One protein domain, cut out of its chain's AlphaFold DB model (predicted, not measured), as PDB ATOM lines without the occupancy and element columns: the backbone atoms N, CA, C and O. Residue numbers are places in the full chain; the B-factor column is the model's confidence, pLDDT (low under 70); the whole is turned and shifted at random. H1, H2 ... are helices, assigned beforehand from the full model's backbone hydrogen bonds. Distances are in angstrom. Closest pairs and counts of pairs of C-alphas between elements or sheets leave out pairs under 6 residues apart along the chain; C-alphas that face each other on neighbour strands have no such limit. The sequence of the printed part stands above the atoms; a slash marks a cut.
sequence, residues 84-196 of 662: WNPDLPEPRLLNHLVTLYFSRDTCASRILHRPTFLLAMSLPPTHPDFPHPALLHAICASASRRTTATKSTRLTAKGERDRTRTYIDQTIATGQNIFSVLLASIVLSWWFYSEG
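AT A GLANCE: This is residues 84 to 196 of the 662 residues of the protein "Fungal_trans domain-containing protein" of Tulasnella calospora MUT 4182 (UniProt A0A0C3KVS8). Helix H4 lies in the middle, with a helical hairpin of H6 and H7 packed along one side of it, the three helices forming a triangular bundle, and with H1 crossing it steeply on another side. H3 runs opposite to H1 at some distance, the short H2 leads from H1 towards H3 and packs on H7, and the short H5 lies far from the middle, beyond the end of H4. The printed part has 113 residues with seven named helices, H1 to H7 in that order, and no named strand; the class is all helix. It is compact, with a radius of gyration of the C-alphas of 13.0 A, and rounded, with spans of 36 by 33 by 27 A.

IN THESE COORDINATES: From Trp 84, residues 84 to 90 precede H1, residues 91 to 104, which begins at C-alpha 91 (2.327, -18.835, 28.914) and is 19.7 A long. H2 has residues 108 to 111, and H3 has residues 114 to 122, 12.7 A long. H4, residues 133 to 144, is 15.7 A long and begins at C-alpha 133 (-9.153, -20.733, 24.218). H5 has residues 149 to 152. H6, residues 157 to 174, is the longest helix by residues and is 25.9 A long. H7, residues 178 to 194, is 24.1 A long and ends at C-alpha 194 (-5.131, -10.505, 5.291).

HOW THE PARTS SIT: H4, H6 and H7 form an up and down bundle, each helix running against the one before it. H4 and H6 touch, closest at the C-alphas of Ala 141 and Ala 157, 4.4 A apart, at a shallow tilt of 22 degrees, opposite ways. H4 and H7 touch, closest at the C-alphas of Leu 135 and Ala 184, 4.2 A apart, at a shallow tilt of 19 degrees, the same way. H6 and H7 are a helical hairpin, closest at the C-alphas of Ile 168 and Val 181, 6.2 A apart, with a tilt of 35.4 degrees that is only just steep. H4 touches H1 with residues 139 to 144 alone, closest at the C-alphas of Tyr 101 and Ala 143, 5.2 A apart, at a steep tilt of 65 degrees. H7 touches H2 with residues 183 to 190 alone, closest at the C-alphas of Ala 108 and Val 187, 5.3 A apart. H1 and H3 are close but not clearly touching, at a shallow tilt of 3 degrees, opposite ways; their closest C-alphas, of Phe 102 and Arg 114, are 7.3 A apart. H5 touches no helix but is near H1. H1 and H6 are apart. In H1, H3, H4, H6 and H7 every O i to N i+4 pair is within hydrogen-bond range; H2 and H5 are too short for such a pair.

THE WHOLE: The two C-alphas farthest apart, those of Pro 124 and Gly 196, are 36.8 A apart. The printed part has no cut. The link from H3 to H4, with 10 residues, is short, and the other links between helices are tight. The mean pLDDT of the printed part is 86.3; residues 104, 106, 145 to 155 and 196 are under 70.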
ATOM      1  N   TRP A  84      -3.741 -25.504  32.655       86.94
ATOM      2  CA  TRP A  84      -3.371 -24.921  31.362       86.94
ATOM      3  C   TRP A  84      -3.828 -25.815  30.202       86.94
ATOM      4  O   TRP A  84      -3.635 -27.031  30.243       86.94
ATOM      5  N   ASN A  85      -4.411 -25.217  29.162       87.56
ATOM      6  CA  ASN A  85      -4.791 -25.959  27.966       87.56
ATOM      7  C   ASN A  85      -3.518 -26.381  27.201       87.56
ATOM      8  O   ASN A  85      -2.773 -25.497  26.775       87.56
ATOM      9  N   PRO A  86      -3.261 -27.689  27.005       85.88
ATOM     10  CA  PRO A  86      -2.047 -28.165  26.339       85.88
ATOM     11  C   PRO A  86      -1.952 -27.744  24.868       85.88
ATOM     12  O   PRO A  86      -0.858 -27.755  24.309       85.88
ATOM     13  N   ASP A  87      -3.070 -27.368  24.246       86.56
ATOM     14  CA  ASP A  87      -3.085 -26.898  22.864       86.56
ATOM     15  C   ASP A  87      -2.620 -25.441  22.727       86.56
ATOM     16  O   ASP A  87      -2.236 -25.036  21.629       86.56
ATOM     17  N   LEU A  88      -2.638 -24.653  23.813       89.00
ATOM     18  CA  LEU A  88      -2.183 -23.262  23.808       89.00
ATOM     19  C   LEU A  88      -0.647 -23.169  23.864       89.00
ATOM     20  O   LEU A  88      -0.000 -24.004  24.501       89.00
ATOM     21  N   PRO A  89      -0.054 -22.108  23.280       88.75
ATOM     22  CA  PRO A  89       1.360 -21.796  23.471       88.75
ATOM     23  C   PRO A  89       1.750 -21.723  24.951       88.75
ATOM     24  O   PRO A  89       0.915 -21.434  25.811       88.75
ATOM     25  N   GLU A  90       3.041 -21.901  25.237       87.38
ATOM     26  CA  GLU A  90       3.591 -21.664  26.575       87.38
ATOM     27  C   GLU A  90       3.181 -20.263  27.083       87.38
ATOM     28  O   GLU A  90       3.212 -19.305  26.300       87.38
ATOM     29  N   PRO A  91       2.827 -20.100  28.374       89.31
ATOM     30  CA  PRO A  91       2.327 -18.835  28.914       89.31
ATOM     31  C   PRO A  91       3.173 -17.603  28.569       89.31
ATOM     32  O   PRO A  91       2.621 -16.533  28.310       89.31
ATOM     33  N   ARG A  92       4.506 -17.726  28.543       87.50
ATOM     34  CA  ARG A  92       5.406 -16.616  28.182       87.50
ATOM     35  C   ARG A  92       5.207 -16.178  26.734       87.50
ATOM     36  O   ARG A  92       5.028 -14.990  26.466       87.50
ATOM     37  N   LEU A  93       5.169 -17.139  25.815       88.19
ATOM     38  CA  LEU A  93       4.935 -16.875  24.401       88.19
ATOM     39  C   LEU A  93       3.519 -16.348  24.152       88.19
ATOM     40  O   LEU A  93       3.357 -15.396  23.393       88.19
ATOM     41  N   LEU A  94       2.506 -16.894  24.828       91.75
ATOM     42  CA  LEU A  94       1.137 -16.392  24.713       91.75
ATOM     43  C   LEU A  94       1.042 -14.915  25.127       91.75
ATOM     44  O   LEU A  94       0.477 -14.111  24.391       91.75
ATOM     45  N   ASN A  95       1.637 -14.531  26.260       92.12
ATOM     46  CA  ASN A  95       1.645 -13.134  26.712       92.12
ATOM     47  C   ASN A  95       2.374 -12.200  25.733       92.12
ATOM     48  O   ASN A  95       1.923 -11.075  25.490       92.12
ATOM     49  N   HIS A  96       3.468 -12.666  25.125       89.50
ATOM     50  CA  HIS A  96       4.154 -11.925  24.068       89.50
ATOM     51  C   HIS A  96       3.250 -11.720  22.840       89.50
ATOM     52  O   HIS A  96       3.122 -10.597  22.351       89.50
ATOM     53  N   LEU A  97       2.561 -12.771  22.379       89.75
ATOM     54  CA  LEU A  97       1.629 -12.697  21.248       89.75
ATOM     55  C   LEU A  97       0.433 -11.780  21.539       89.75
ATOM     56  O   LEU A  97       0.056 -10.985  20.682       89.75
ATOM     57  N   VAL A  98      -0.122 -11.818  22.753       92.88
ATOM     58  CA  VAL A  98      -1.184 -10.896  23.194       92.88
ATOM     59  C   VAL A  98      -0.695  -9.445  23.179       92.88
ATOM     60  O   VAL A  98      -1.394  -8.554  22.698       92.88
ATOM     61  N   THR A  99       0.531  -9.194  23.646       88.50
ATOM     62  CA  THR A  99       1.135  -7.853  23.608       88.50
ATOM     63  C   THR A  99       1.308  -7.362  22.169       88.50
ATOM     64  O   THR A  99       0.987  -6.212  21.855       88.50
ATOM     65  N   LEU A 100       1.766  -8.234  21.268       83.12
ATOM     66  CA  LEU A 100       1.868  -7.931  19.840       83.12
ATOM     67  C   LEU A 100       0.507  -7.669  19.200       83.12
ATOM     68  O   LEU A 100       0.386  -6.753  18.393       83.12
ATOM     69  N   TYR A 101      -0.519  -8.428  19.571       86.44
ATOM     70  CA  TYR A 101      -1.873  -8.229  19.073       86.44
ATOM     71  C   TYR A 101      -2.390  -6.825  19.400       86.44
ATOM     72  O   TYR A 101      -2.714  -6.074  18.488       86.44
ATOM     73  N   PHE A 102      -2.365  -6.407  20.668       85.00
ATOM     74  CA  PHE A 102      -2.848  -5.071  21.038       85.00
ATOM     75  C   PHE A 102      -1.983  -3.921  20.509       85.00
ATOM     76  O   PHE A 102      -2.491  -2.821  20.332       85.00
ATOM     77  N   SER A 103      -0.691  -4.150  20.257       77.81
ATOM     78  CA  SER A 103       0.207  -3.099  19.756       77.81
ATOM     79  C   SER A 103       0.246  -2.983  18.231       77.81
ATOM     80  O   SER A 103       0.639  -1.937  17.718       77.81
ATOM     81  N   ARG A 104      -0.106  -4.042  17.490       69.75
ATOM     82  CA  ARG A 104       0.110  -4.117  16.033       69.75
ATOM     83  C   ARG A 104      -1.116  -4.519  15.219       69.75
ATOM     84  O   ARG A 104      -1.051  -4.485  13.987       69.75
ATOM     85  N   ASP A 105      -2.195  -4.971  15.849       74.75
ATOM     86  CA  ASP A 105      -3.450  -5.239  15.153       74.75
ATOM     87  C   ASP A 105      -4.245  -3.940  14.975       74.75
ATOM     88  O   ASP A 105      -4.591  -3.261  15.941       74.75
ATOM     89  N   THR A 106      -4.512  -3.587  13.719       66.38
ATOM     90  CA  THR A 106      -5.121  -2.308  13.333       66.38
ATOM     91  C   THR A 106      -6.649  -2.344  13.311       66.38
ATOM     92  O   THR A 106      -7.280  -1.285  13.295       66.38
ATOM     93  N   CYS A 107      -7.258  -3.536  13.315       74.75
ATOM     94  CA  CYS A 107      -8.676  -3.715  13.000       74.75
ATOM     95  C   CYS A 107      -9.417  -4.485  14.096       74.75
ATOM     96  O   CYS A 107     -10.282  -3.926  14.768       74.75
ATOM     97  N   ALA A 108      -9.086  -5.760  14.294       83.81
ATOM     98  CA  ALA A 108      -9.826  -6.660  15.168       83.81
ATOM     99  C   ALA A 108      -9.635  -6.341  16.658       83.81
ATOM    100  O   ALA A 108     -10.562  -6.552  17.432       83.81
ATOM    101  N   SER A 109      -8.487  -5.782  17.060       86.00
ATOM    102  CA  SER A 109      -8.177  -5.422  18.460       86.00
ATOM    103  C   SER A 109      -9.208  -4.502  19.114       86.00
ATOM    104  O   SER A 109      -9.366  -4.504  20.330       86.00
ATOM    105  N   ARG A 110      -9.961  -3.755  18.302       87.38
ATOM    106  CA  ARG A 110     -10.973  -2.774  18.718       87.38
ATOM    107  C   ARG A 110     -12.167  -3.365  19.443       87.38
ATOM    108  O   ARG A 110     -12.897  -2.598  20.058       87.38
ATOM    109  N   ILE A 111     -12.401  -4.669  19.316       94.62
ATOM    110  CA  ILE A 111     -13.555  -5.331  19.933       94.62
ATOM    111  C   ILE A 111     -13.307  -5.712  21.397       94.62
ATOM    112  O   ILE A 111     -14.260  -6.073  22.076       94.62
ATOM    113  N   LEU A 112     -12.055  -5.659  21.866       95.19
ATOM    114  CA  LEU A 112     -11.664  -6.086  23.209       95.19
ATOM    115  C   LEU A 112     -11.266  -4.887  24.067       95.19
ATOM    116  O   LEU A 112     -10.479  -4.042  23.629       95.19
ATOM    117  N   HIS A 113     -11.733  -4.849  25.314       95.25
ATOM    118  CA  HIS A 113     -11.250  -3.885  26.291       95.25
ATOM    119  C   HIS A 113      -9.877  -4.325  26.812       95.25
ATOM    120  O   HIS A 113      -9.761  -5.232  27.641       95.25
ATOM    121  N   ARG A 114      -8.807  -3.695  26.312       91.88
ATOM    122  CA  ARG A 114      -7.423  -4.101  26.604       91.88
ATOM    123  C   ARG A 114      -7.121  -4.218  28.110       91.88
ATOM    124  O   ARG A 114      -6.583  -5.260  28.489       91.88
ATOM    125  N   PRO A 115      -7.443  -3.234  28.976       92.50
ATOM    126  CA  PRO A 115      -7.171  -3.346  30.410       92.50
ATOM    127  C   PRO A 115      -7.834  -4.574  31.047       92.50
ATOM    128  O   PRO A 115      -7.156  -5.375  31.691       92.50
ATOM    129  N   THR A 116      -9.133  -4.781  30.808       93.69
ATOM    130  CA  THR A 116      -9.875  -5.924  31.367       93.69
ATOM    131  C   THR A 116      -9.375  -7.249  30.811       93.69
ATOM    132  O   THR A 116      -9.233  -8.208  31.565       93.69
ATOM    133  N   PHE A 117      -9.033  -7.306  29.523       96.12
ATOM    134  CA  PHE A 117      -8.479  -8.508  28.912       96.12
ATOM    135  C   PHE A 117      -7.133  -8.905  29.538       96.12
ATOM    136  O   PHE A 117      -6.910 -10.073  29.853       96.12
ATOM    137  N   LEU A 118      -6.233  -7.943  29.762       94.31
ATOM    138  CA  LEU A 118      -4.938  -8.208  30.398       94.31
ATOM    139  C   LEU A 118      -5.089  -8.612  31.871       94.31
ATOM    140  O   LEU A 118      -4.362  -9.486  32.344       94.31
ATOM    141  N   LEU A 119      -6.062  -8.041  32.586       94.38
ATOM    142  CA  LEU A 119      -6.418  -8.495  33.933       94.38
ATOM    143  C   LEU A 119      -6.964  -9.929  33.911       94.38
ATOM    144  O   LEU A 119      -6.537 -10.751  34.720       94.38
ATOM    145  N   ALA A 120      -7.830 -10.266  32.954       94.62
ATOM    146  CA  ALA A 120      -8.362 -11.616  32.779       94.62
ATOM    147  C   ALA A 120      -7.256 -12.649  32.482       94.62
ATOM    148  O   ALA A 120      -7.277 -13.752  33.025       94.62
ATOM    149  N   MET A 121      -6.234 -12.272  31.707       94.31
ATOM    150  CA  MET A 121      -5.045 -13.097  31.446       94.31
ATOM    151  C   MET A 121      -4.210 -13.394  32.703       94.31
ATOM    152  O   MET A 121      -3.464 -14.375  32.729       94.31
ATOM    153  N   SER A 122      -4.318 -12.572  33.753       92.81
ATOM    154  CA  SER A 122      -3.605 -12.798  35.018       92.81
ATOM    155  C   SER A 122      -4.254 -13.877  35.897       92.81
ATOM    156  O   SER A 122      -3.577 -14.452  36.761       92.81
ATOM    157  N   LEU A 123      -5.531 -14.194  35.644       92.69
ATOM    158  CA  LEU A 123      -6.317 -15.179  36.388       92.69
ATOM    159  C   LEU A 123      -5.799 -16.616  36.162       92.69
ATOM    160  O   LEU A 123      -5.070 -16.892  35.203       92.69
ATOM    161  N   PRO A 124      -6.137 -17.570  37.048       90.62
ATOM    162  CA  PRO A 124      -5.886 -18.985  36.791       90.62
ATOM    163  C   PRO A 124      -6.606 -19.457  35.510       90.62
ATOM    164  O   PRO A 124      -7.750 -19.058  35.304       90.62
ATOM    165  N   PRO A 125      -6.016 -20.356  34.695       90.31
ATOM    166  CA  PRO A 125      -6.636 -20.844  33.451       90.31
ATOM    167  C   PRO A 125      -7.995 -21.534  33.633       90.31
ATOM    168  O   PRO A 125      -8.770 -21.655  32.693       90.31
ATOM    169  N   THR A 126      -8.280 -22.009  34.846       89.00
ATOM    170  CA  THR A 126      -9.542 -22.658  35.223       89.00
ATOM    171  C   THR A 126     -10.625 -21.672  35.665       89.00
ATOM    172  O   THR A 126     -11.753 -22.085  35.930       89.00
ATOM    173  N   HIS A 127     -10.298 -20.384  35.793       92.94
ATOM    174  CA  HIS A 127     -11.245 -19.359  36.216       92.94
ATOM    175  C   HIS A 127     -12.264 -19.068  35.099       92.94
ATOM    176  O   HIS A 127     -11.863 -18.959  33.943       92.94
ATOM    177  N   PRO A 128     -13.565 -18.884  35.404       90.00
ATOM    178  CA  PRO A 128     -14.594 -18.652  34.383       90.00
ATOM    179  C   PRO A 128     -14.376 -17.381  33.549       90.00
ATOM    180  O   PRO A 128     -14.713 -17.366  32.373       90.00
ATOM    181  N   ASP A 129     -13.803 -16.330  34.145       90.81
ATOM    182  CA  ASP A 129     -13.456 -15.091  33.430       90.81
ATOM    183  C   ASP A 129     -12.085 -15.159  32.708       90.81
ATOM    184  O   ASP A 129     -11.663 -14.165  32.124       90.81
ATOM    185  N   PHE A 130     -11.357 -16.287  32.743       94.69
ATOM    186  CA  PHE A 130     -10.140 -16.435  31.932       94.69
ATOM    187  C   PHE A 130     -10.508 -16.444  30.434       94.69
ATOM    188  O   PHE A 130     -11.505 -17.074  30.063       94.69
ATOM    189  N   PRO A 131      -9.740 -15.780  29.543       96.00
ATOM    190  CA  PRO A 131     -10.105 -15.691  28.135       96.00
ATOM    191  C   PRO A 131     -10.279 -17.061  27.475       96.00
ATOM    192  O   PRO A 131      -9.453 -17.964  27.616       96.00
ATOM    193  N   HIS A 132     -11.361 -17.203  26.711       95.50
ATOM    194  CA  HIS A 132     -11.706 -18.472  26.084       95.50
ATOM    195  C   HIS A 132     -10.606 -18.931  25.102       95.50
ATOM    196  O   HIS A 132     -10.156 -18.120  24.283       95.50
ATOM    197  N   PRO A 133     -10.222 -20.226  25.083       95.06
ATOM    198  CA  PRO A 133      -9.153 -20.733  24.218       95.06
ATOM    199  C   PRO A 133      -9.329 -20.407  22.731       95.06
ATOM    200  O   PRO A 133      -8.356 -20.080  22.061       95.06
ATOM    201  N   ALA A 134     -10.566 -20.422  22.219       96.19
ATOM    202  CA  ALA A 134     -10.858 -20.025  20.836       96.19
ATOM    203  C   ALA A 134     -10.339 -18.613  20.503       96.19
ATOM    204  O   ALA A 134      -9.716 -18.412  19.463       96.19
ATOM    205  N   LEU A 135     -10.563 -17.645  21.398       97.12
ATOM    206  CA  LEU A 135     -10.115 -16.267  21.208       97.12
ATOM    207  C   LEU A 135      -8.591 -16.170  21.304       97.12
ATOM    208  O   LEU A 135      -7.970 -15.476  20.505       97.12
ATOM    209  N   LEU A 136      -7.983 -16.910  22.234       96.56
ATOM    210  CA  LEU A 136      -6.530 -16.960  22.386       96.56
ATOM    211  C   LEU A 136      -5.844 -17.536  21.141       96.56
ATOM    212  O   LEU A 136      -4.899 -16.929  20.649       96.56
ATOM    213  N   HIS A 137      -6.352 -18.632  20.573       95.62
ATOM    214  CA  HIS A 137      -5.842 -19.175  19.312       95.62
ATOM    215  C   HIS A 137      -6.010 -18.195  18.146       95.62
ATOM    216  O   HIS A 137      -5.086 -18.033  17.349       95.62
ATOM    217  N   ALA A 138      -7.140 -17.487  18.058       95.44
ATOM    218  CA  ALA A 138      -7.348 -16.483  17.017       95.44
ATOM    219  C   ALA A 138      -6.349 -15.315  17.144       95.44
ATOM    220  O   ALA A 138      -5.760 -14.878  16.151       95.44
ATOM    221  N   ILE A 139      -6.101 -14.850  18.374       94.69
ATOM    222  CA  ILE A 139      -5.084 -13.836  18.685       94.69
ATOM    223  C   ILE A 139      -3.688 -14.348  18.314       94.69
ATOM    224  O   ILE A 139      -2.942 -13.638  17.641       94.69
ATOM    225  N   CYS A 140      -3.347 -15.587  18.676       92.69
ATOM    226  CA  CYS A 140      -2.085 -16.219  18.291       92.69
ATOM    227  C   CYS A 140      -1.935 -16.313  16.769       92.69
ATOM    228  O   CYS A 140      -0.873 -15.982  16.243       92.69
ATOM    229  N   ALA A 141      -2.985 -16.692  16.038       90.19
ATOM    230  CA  ALA A 141      -2.974 -16.735  14.578       90.19
ATOM    231  C   ALA A 141      -2.696 -15.346  13.972       90.19
ATOM    232  O   ALA A 141      -1.844 -15.224  13.091       90.19
ATOM    233  N   SER A 142      -3.337 -14.286  14.484       86.19
ATOM    234  CA  SER A 142      -3.089 -12.904  14.036       86.19
ATOM    235  C   SER A 142      -1.683 -12.404  14.405       86.19
ATOM    236  O   SER A 142      -0.983 -11.809  13.579       86.19
ATOM    237  N   ALA A 143      -1.231 -12.646  15.637       86.06
ATOM    238  CA  ALA A 143       0.027 -12.108  16.154       86.06
ATOM    239  C   ALA A 143       1.267 -12.881  15.682       86.06
ATOM    240  O   ALA A 143       2.325 -12.281  15.506       86.06
ATOM    241  N   SER A 144       1.149 -14.191  15.437       84.00
ATOM    242  CA  SER A 144       2.267 -15.070  15.041       84.00
ATOM    243  C   SER A 144       2.959 -14.639  13.750       84.00
ATOM    244  O   SER A 144       4.148 -14.901  13.583       84.00
ATOM    245  N   ARG A 145       2.243 -13.926  12.873       69.81
ATOM    246  CA  ARG A 145       2.791 -13.314  11.656       69.81
ATOM    247  C   ARG A 145       3.798 -12.196  11.917       69.81
ATOM    248  O   ARG A 145       4.585 -11.902  11.035       69.81
ATOM    249  N   ARG A 146       3.734 -11.560  13.091       65.62
ATOM    250  CA  ARG A 146       4.455 -10.322  13.427       65.62
ATOM    251  C   ARG A 146       5.690 -10.561  14.295       65.62
ATOM    252  O   ARG A 146       6.236  -9.627  14.877       65.62
ATOM    253  N   THR A 147       6.074 -11.821  14.470       68.50
ATOM    254  CA  THR A 147       7.204 -12.210  15.308       68.50
ATOM    255  C   THR A 147       8.043 -13.267  14.615       68.50
ATOM    256  O   THR A 147       7.534 -14.154  13.935       68.50
ATOM    257  N   THR A 148       9.356 -13.188  14.809       63.84
ATOM    258  CA  THR A 148      10.302 -14.230  14.397       63.84
ATOM    259  C   THR A 148      10.434 -15.332  15.449       63.84
ATOM    260  O   THR A 148      10.947 -16.403  15.129       63.84
ATOM    261  N   ALA A 149       9.937 -15.112  16.675       57.81
ATOM    262  CA  ALA A 149      10.020 -16.060  17.791       57.81
ATOM    263  C   ALA A 149       9.237 -17.362  17.537       57.81
ATOM    264  O   ALA A 149       9.558 -18.416  18.089       57.81
ATOM    265  N   THR A 150       8.247 -17.318  16.643       56.34
ATOM    266  CA  THR A 150       7.478 -18.489  16.198       56.34
ATOM    267  C   THR A 150       8.299 -19.440  15.334       56.34
ATOM    268  O   THR A 150       7.981 -20.618  15.279       56.34
ATOM    269  N   LYS A 151       9.407 -18.993  14.723       53.00
ATOM    270  CA  LYS A 151      10.280 -19.864  13.912       53.00
ATOM    271  C   LYS A 151      10.998 -20.932  14.742       53.00
ATOM    272  O   LYS A 151      11.364 -21.971  14.208       53.00
ATOM    273  N   SER A 152      11.191 -20.680  16.039       47.19
ATOM    274  CA  SER A 152      11.812 -21.628  16.975       47.19
ATOM    275  C   SER A 152      10.803 -22.578  17.636       47.19
ATOM    276  O   SER A 152      11.202 -23.503  18.339       47.19
ATOM    277  N   THR A 153       9.501 -22.361  17.444       51.25
ATOM    278  CA  THR A 153       8.419 -23.166  18.025       51.25
ATOM    279  C   THR A 153       7.637 -23.856  16.905       51.25
ATOM    280  O   THR A 153       7.547 -23.352  15.795       51.25
ATOM    281  N   ARG A 154       7.012 -25.018  17.150       52.97
ATOM    282  CA  ARG A 154       6.123 -25.670  16.151       52.97
ATOM    283  C   ARG A 154       4.805 -24.900  15.920       52.97
ATOM    284  O   ARG A 154       3.833 -25.459  15.415       52.97
ATOM    285  N   LEU A 155       4.748 -23.636  16.337       62.19
ATOM    286  CA  LEU A 155       3.584 -22.770  16.274       62.19
ATOM    287  C   LEU A 155       3.542 -22.095  14.912       62.19
ATOM    288  O   LEU A 155       4.315 -21.188  14.615       62.19
ATOM    289  N   THR A 156       2.607 -22.543  14.085       71.25
ATOM    290  CA  THR A 156       2.325 -21.925  12.793       71.25
ATOM    291  C   THR A 156       1.007 -21.165  12.884       71.25
ATOM    292  O   THR A 156       0.050 -21.657  13.484       71.25
ATOM    293  N   ALA A 157       0.921 -19.993  12.247       77.00
ATOM    294  CA  ALA A 157      -0.336 -19.243  12.136       77.00
ATOM    295  C   ALA A 157      -1.484 -20.132  11.614       77.00
ATOM    296  O   ALA A 157      -2.614 -20.056  12.092       77.00
ATOM    297  N   LYS A 158      -1.159 -21.042  10.683       80.81
ATOM    298  CA  LYS A 158      -2.054 -22.072  10.140       80.81
ATOM    299  C   LYS A 158      -2.573 -23.030  11.223       80.81
ATOM    300  O   LYS A 158      -3.775 -23.259  11.292       80.81
ATOM    301  N   GLY A 159      -1.698 -23.546  12.086       85.94
ATOM    302  CA  GLY A 159      -2.086 -24.437  13.183       85.94
ATOM    303  C   GLY A 159      -2.971 -23.755  14.229       85.94
ATOM    304  O   GLY A 159      -3.929 -24.352  14.711       85.94
ATOM    305  N   GLU A 160      -2.701 -22.494  14.564       88.56
ATOM    306  CA  GLU A 160      -3.541 -21.715  15.491       88.56
ATOM    307  C   GLU A 160      -4.920 -21.400  14.890       88.56
ATOM    308  O   GLU A 160      -5.956 -21.539  15.548       88.56
ATOM    309  N   ARG A 161      -4.960 -21.069  13.596       90.12
ATOM    310  CA  ARG A 161      -6.201 -20.928  12.825       90.12
ATOM    311  C   ARG A 161      -7.028 -22.214  12.845       90.12
ATOM    312  O   ARG A 161      -8.231 -22.150  13.081       90.12
ATOM    313  N   ASP A 162      -6.409 -23.366  12.596       90.44
ATOM    314  CA  ASP A 162      -7.119 -24.651  12.541       90.44
ATOM    315  C   ASP A 162      -7.692 -25.041  13.906       90.44
ATOM    316  O   ASP A 162      -8.849 -25.446  13.987       90.44
ATOM    317  N   ARG A 163      -6.959 -24.787  14.996       92.81
ATOM    318  CA  ARG A 163      -7.495 -24.945  16.359       92.81
ATOM    319  C   ARG A 163      -8.673 -24.017  16.630       92.81
ATOM    320  O   ARG A 163      -9.675 -24.458  17.185       92.81
ATOM    321  N   THR A 164      -8.590 -22.755  16.202       94.12
ATOM    322  CA  THR A 164      -9.706 -21.799  16.319       94.12
ATOM    323  C   THR A 164     -10.964 -22.337  15.631       94.12
ATOM    324  O   THR A 164     -12.050 -22.277  16.204       94.12
ATOM    325  N   ARG A 165     -10.825 -22.920  14.432       93.75
ATOM    326  CA  ARG A 165     -11.941 -23.524  13.683       93.75
ATOM    327  C   ARG A 165     -12.582 -24.692  14.415       93.75
ATOM    328  O   ARG A 165     -13.802 -24.735  14.484       93.75
ATOM    329  N   THR A 166     -11.792 -25.556  15.044       95.00
ATOM    330  CA  THR A 166     -12.330 -26.650  15.862       95.00
ATOM    331  C   THR A 166     -13.264 -26.132  16.961       95.00
ATOM    332  O   THR A 166     -14.332 -26.702  17.177       95.00
ATOM    333  N   TYR A 167     -12.922 -25.020  17.623       94.44
ATOM    334  CA  TYR A 167     -13.817 -24.401  18.609       94.44
ATOM    335  C   TYR A 167     -15.070 -23.782  17.979       94.44
ATOM    336  O   TYR A 167     -16.140 -23.824  18.591       94.44
ATOM    337  N   ILE A 168     -14.960 -23.215  16.773       93.31
ATOM    338  CA  ILE A 168     -16.117 -22.713  16.018       93.31
ATOM    339  C   ILE A 168     -17.080 -23.869  15.724       93.31
ATOM    340  O   ILE A 168     -18.261 -23.771  16.050       93.31
ATOM    341  N   ASP A 169     -16.576 -24.993  15.214       93.62
ATOM    342  CA  ASP A 169     -17.382 -26.172  14.891       93.62
ATOM    343  C   ASP A 169     -18.046 -26.775  16.141       93.62
ATOM    344  O   ASP A 169     -19.238 -27.086  16.138       93.62
ATOM    345  N   GLN A 170     -17.309 -26.863  17.253       93.19
ATOM    346  CA  GLN A 170     -17.859 -27.292  18.546       93.19
ATOM    347  C   GLN A 170     -18.971 -26.362  19.038       93.19
ATOM    348  O   GLN A 170     -19.986 -26.822  19.560       93.19
ATOM    349  N   THR A 171     -18.804 -25.053  18.866       91.94
ATOM    350  CA  THR A 171     -19.804 -24.057  19.264       91.94
ATOM    351  C   THR A 171     -21.054 -24.150  18.405       91.94
ATOM    352  O   THR A 171     -22.160 -24.072  18.931       91.94
ATOM    353  N   ILE A 172     -20.900 -24.387  17.100       88.62
ATOM    354  CA  ILE A 172     -22.023 -24.640  16.191       88.62
ATOM    355  C   ILE A 172     -22.787 -25.902  16.617       88.62
ATOM    356  O   ILE A 172     -24.016 -25.906  16.595       88.62
ATOM    357  N   ALA A 173     -22.083 -26.951  17.050       90.56
ATOM    358  CA  ALA A 173     -22.702 -28.201  17.490       90.56
ATOM    359  C   ALA A 173     -23.388 -28.105  18.867       90.56
ATOM    360  O   ALA A 173     -24.404 -28.759  19.094       90.56
ATOM    361  N   THR A 174     -22.833 -27.323  19.797       91.06
ATOM    362  CA  THR A 174     -23.258 -27.312  21.213       91.06
ATOM    363  C   THR A 174     -24.071 -26.085  21.618       91.06
ATOM    364  O   THR A 174     -24.807 -26.140  22.603       91.06
ATOM    365  N   GLY A 175     -23.933 -24.964  20.905       86.31
ATOM    366  CA  GLY A 175     -24.526 -23.677  21.270       86.31
ATOM    367  C   GLY A 175     -23.931 -23.038  22.534       86.31
ATOM    368  O   GLY A 175     -24.562 -22.159  23.117       86.31
ATOM    369  N   GLN A 176     -22.751 -23.470  22.989       87.38
ATOM    370  CA  GLN A 176     -22.094 -22.939  24.191       87.38
ATOM    371  C   GLN A 176     -21.049 -21.871  23.852       87.38
ATOM    372  O   GLN A 176     -20.459 -21.897  22.780       87.38
ATOM    373  N   ASN A 177     -20.795 -20.928  24.770       89.31
ATOM    374  CA  ASN A 177     -19.751 -19.891  24.641       89.31
ATOM    375  C   ASN A 177     -19.816 -19.056  23.344       89.31
ATOM    376  O   ASN A 177     -18.799 -18.543  22.873       89.31
ATOM    377  N   ILE A 178     -21.021 -18.891  22.784       93.50
ATOM    378  CA  ILE A 178     -21.243 -18.311  21.452       93.50
ATOM    379  C   ILE A 178     -20.612 -16.920  21.319       93.50
ATOM    380  O   ILE A 178     -20.012 -16.627  20.290       93.50
ATOM    381  N   PHE A 179     -20.695 -16.069  22.347       94.81
ATOM    382  CA  PHE A 179     -20.109 -14.728  22.286       94.81
ATOM    383  C   PHE A 179     -18.574 -14.757  22.223       94.81
ATOM    384  O   PHE A 179     -17.987 -14.113  21.358       94.81
ATOM    385  N   SER A 180     -17.911 -15.560  23.059       94.69
ATOM    386  CA  SER A 180     -16.448 -15.703  23.031       94.69
ATOM    387  C   SER A 180     -15.947 -16.250  21.693       94.69
ATOM    388  O   SER A 180     -14.904 -15.833  21.189       94.69
ATOM    389  N   VAL A 181     -16.706 -17.172  21.097       95.25
ATOM    390  CA  VAL A 181     -16.397 -17.732  19.778       95.25
ATOM    391  C   VAL A 181     -16.707 -16.739  18.662       95.25
ATOM    392  O   VAL A 181     -15.934 -16.664  17.717       95.25
ATOM    393  N   LEU A 182     -17.743 -15.905  18.790       96.50
ATOM    394  CA  LEU A 182     -17.985 -14.792  17.870       96.50
ATOM    395  C   LEU A 182     -16.790 -13.829  17.849       96.50
ATOM    396  O   LEU A 182     -16.318 -13.487  16.769       96.50
ATOM    397  N   LEU A 183     -16.264 -13.435  19.016       97.25
ATOM    398  CA  LEU A 183     -15.064 -12.591  19.099       97.25
ATOM    399  C   LEU A 183     -13.864 -13.260  18.409       97.25
ATOM    400  O   LEU A 183     -13.164 -12.618  17.627       97.25
ATOM    401  N   ALA A 184     -13.663 -14.562  18.634       97.25
ATOM    402  CA  ALA A 184     -12.619 -15.335  17.963       97.25
ATOM    403  C   ALA A 184     -12.805 -15.361  16.434       97.25
ATOM    404  O   ALA A 184     -11.853 -15.127  15.690       97.25
ATOM    405  N   SER A 185     -14.033 -15.582  15.960       96.62
ATOM    406  CA  SER A 185     -14.387 -15.563  14.538       96.62
ATOM    407  C   SER A 185     -14.173 -14.193  13.904       96.62
ATOM    408  O   SER A 185     -13.731 -14.133  12.762       96.62
ATOM    409  N   ILE A 186     -14.418 -13.090  14.620       96.62
ATOM    410  CA  ILE A 186     -14.113 -11.740  14.127       96.62
ATOM    411  C   ILE A 186     -12.606 -11.597  13.884       96.62
ATOM    412  O   ILE A 186     -12.197 -11.179  12.801       96.62
ATOM    413  N   VAL A 187     -11.768 -11.976  14.854       95.00
ATOM    414  CA  VAL A 187     -10.301 -11.932  14.701       95.00
ATOM    415  C   VAL A 187      -9.848 -12.816  13.534       95.00
ATOM    416  O   VAL A 187      -9.019 -12.407  12.720       95.00
ATOM    417  N   LEU A 188     -10.436 -14.007  13.410       93.50
ATOM    418  CA  LEU A 188     -10.124 -14.958  12.349       93.50
ATOM    419  C   LEU A 188     -10.556 -14.467  10.955       93.50
ATOM    420  O   LEU A 188      -9.831 -14.683   9.987       93.50
ATOM    421  N   SER A 189     -11.686 -13.766  10.842       91.19
ATOM    422  CA  SER A 189     -12.141 -13.131   9.597       91.19
ATOM    423  C   SER A 189     -11.119 -12.143   9.053       91.19
ATOM    424  O   SER A 189     -10.789 -12.178   7.868       91.19
ATOM    425  N   TRP A 190     -10.572 -11.292   9.922       85.50
ATOM    426  CA  TRP A 190      -9.521 -10.347   9.542       85.50
ATOM    427  C   TRP A 190      -8.217 -11.054   9.171       85.50
ATOM    428  O   TRP A 190      -7.507 -10.602   8.272       85.50
ATOM    429  N   TRP A 191      -7.936 -12.204   9.787       85.25
ATOM    430  CA  TRP A 191      -6.843 -13.065   9.352       85.25
ATOM    431  C   TRP A 191      -7.087 -13.609   7.932       85.25
ATOM    432  O   TRP A 191      -6.233 -13.406   7.072       85.25
ATOM    433  N   PHE A 192      -8.258 -14.194   7.628       81.56
ATOM    434  CA  PHE A 192      -8.591 -14.657   6.265       81.56
ATOM    435  C   PHE A 192      -8.484 -13.539   5.233       81.56
ATOM    436  O   PHE A 192      -7.953 -13.754   4.142       81.56
ATOM    437  N   TYR A 193      -8.957 -12.352   5.608       79.50
ATOM    438  CA  TYR A 193      -8.884 -11.155   4.786       79.50
ATOM    439  C   TYR A 193      -7.430 -10.808   4.456       79.50
ATOM    440  O   TYR A 193      -7.069 -10.639   3.296       79.50
ATOM    441  N   SER A 194      -6.555 -10.807   5.463       71.88
ATOM    442  CA  SER A 194      -5.131 -10.505   5.291       71.88
ATOM    443  C   SER A 194      -4.330 -11.566   4.521       71.88
ATOM    444  O   SER A 194      -3.209 -11.282   4.100       71.88
ATOM    445  N   GLU A 195      -4.878 -12.772   4.357       73.69
ATOM    446  CA  GLU A 195      -4.311 -13.869   3.560       73.69
ATOM    447  C   GLU A 195      -4.917 -13.943   2.145       73.69
ATOM    448  O   GLU A 195      -4.538 -14.805   1.357       73.69
ATOM    449  N   GLY A 196      -5.881 -13.073   1.811       68.94
ATOM    450  CA  GLY A 196      -6.559 -13.082   0.510       68.94
ATOM    451  C   GLY A 196      -7.450 -14.309   0.277       68.94
ATOM    452  O   GLY A 196      -7.688 -14.703  -0.865       68.94
TER     453      GLY A 196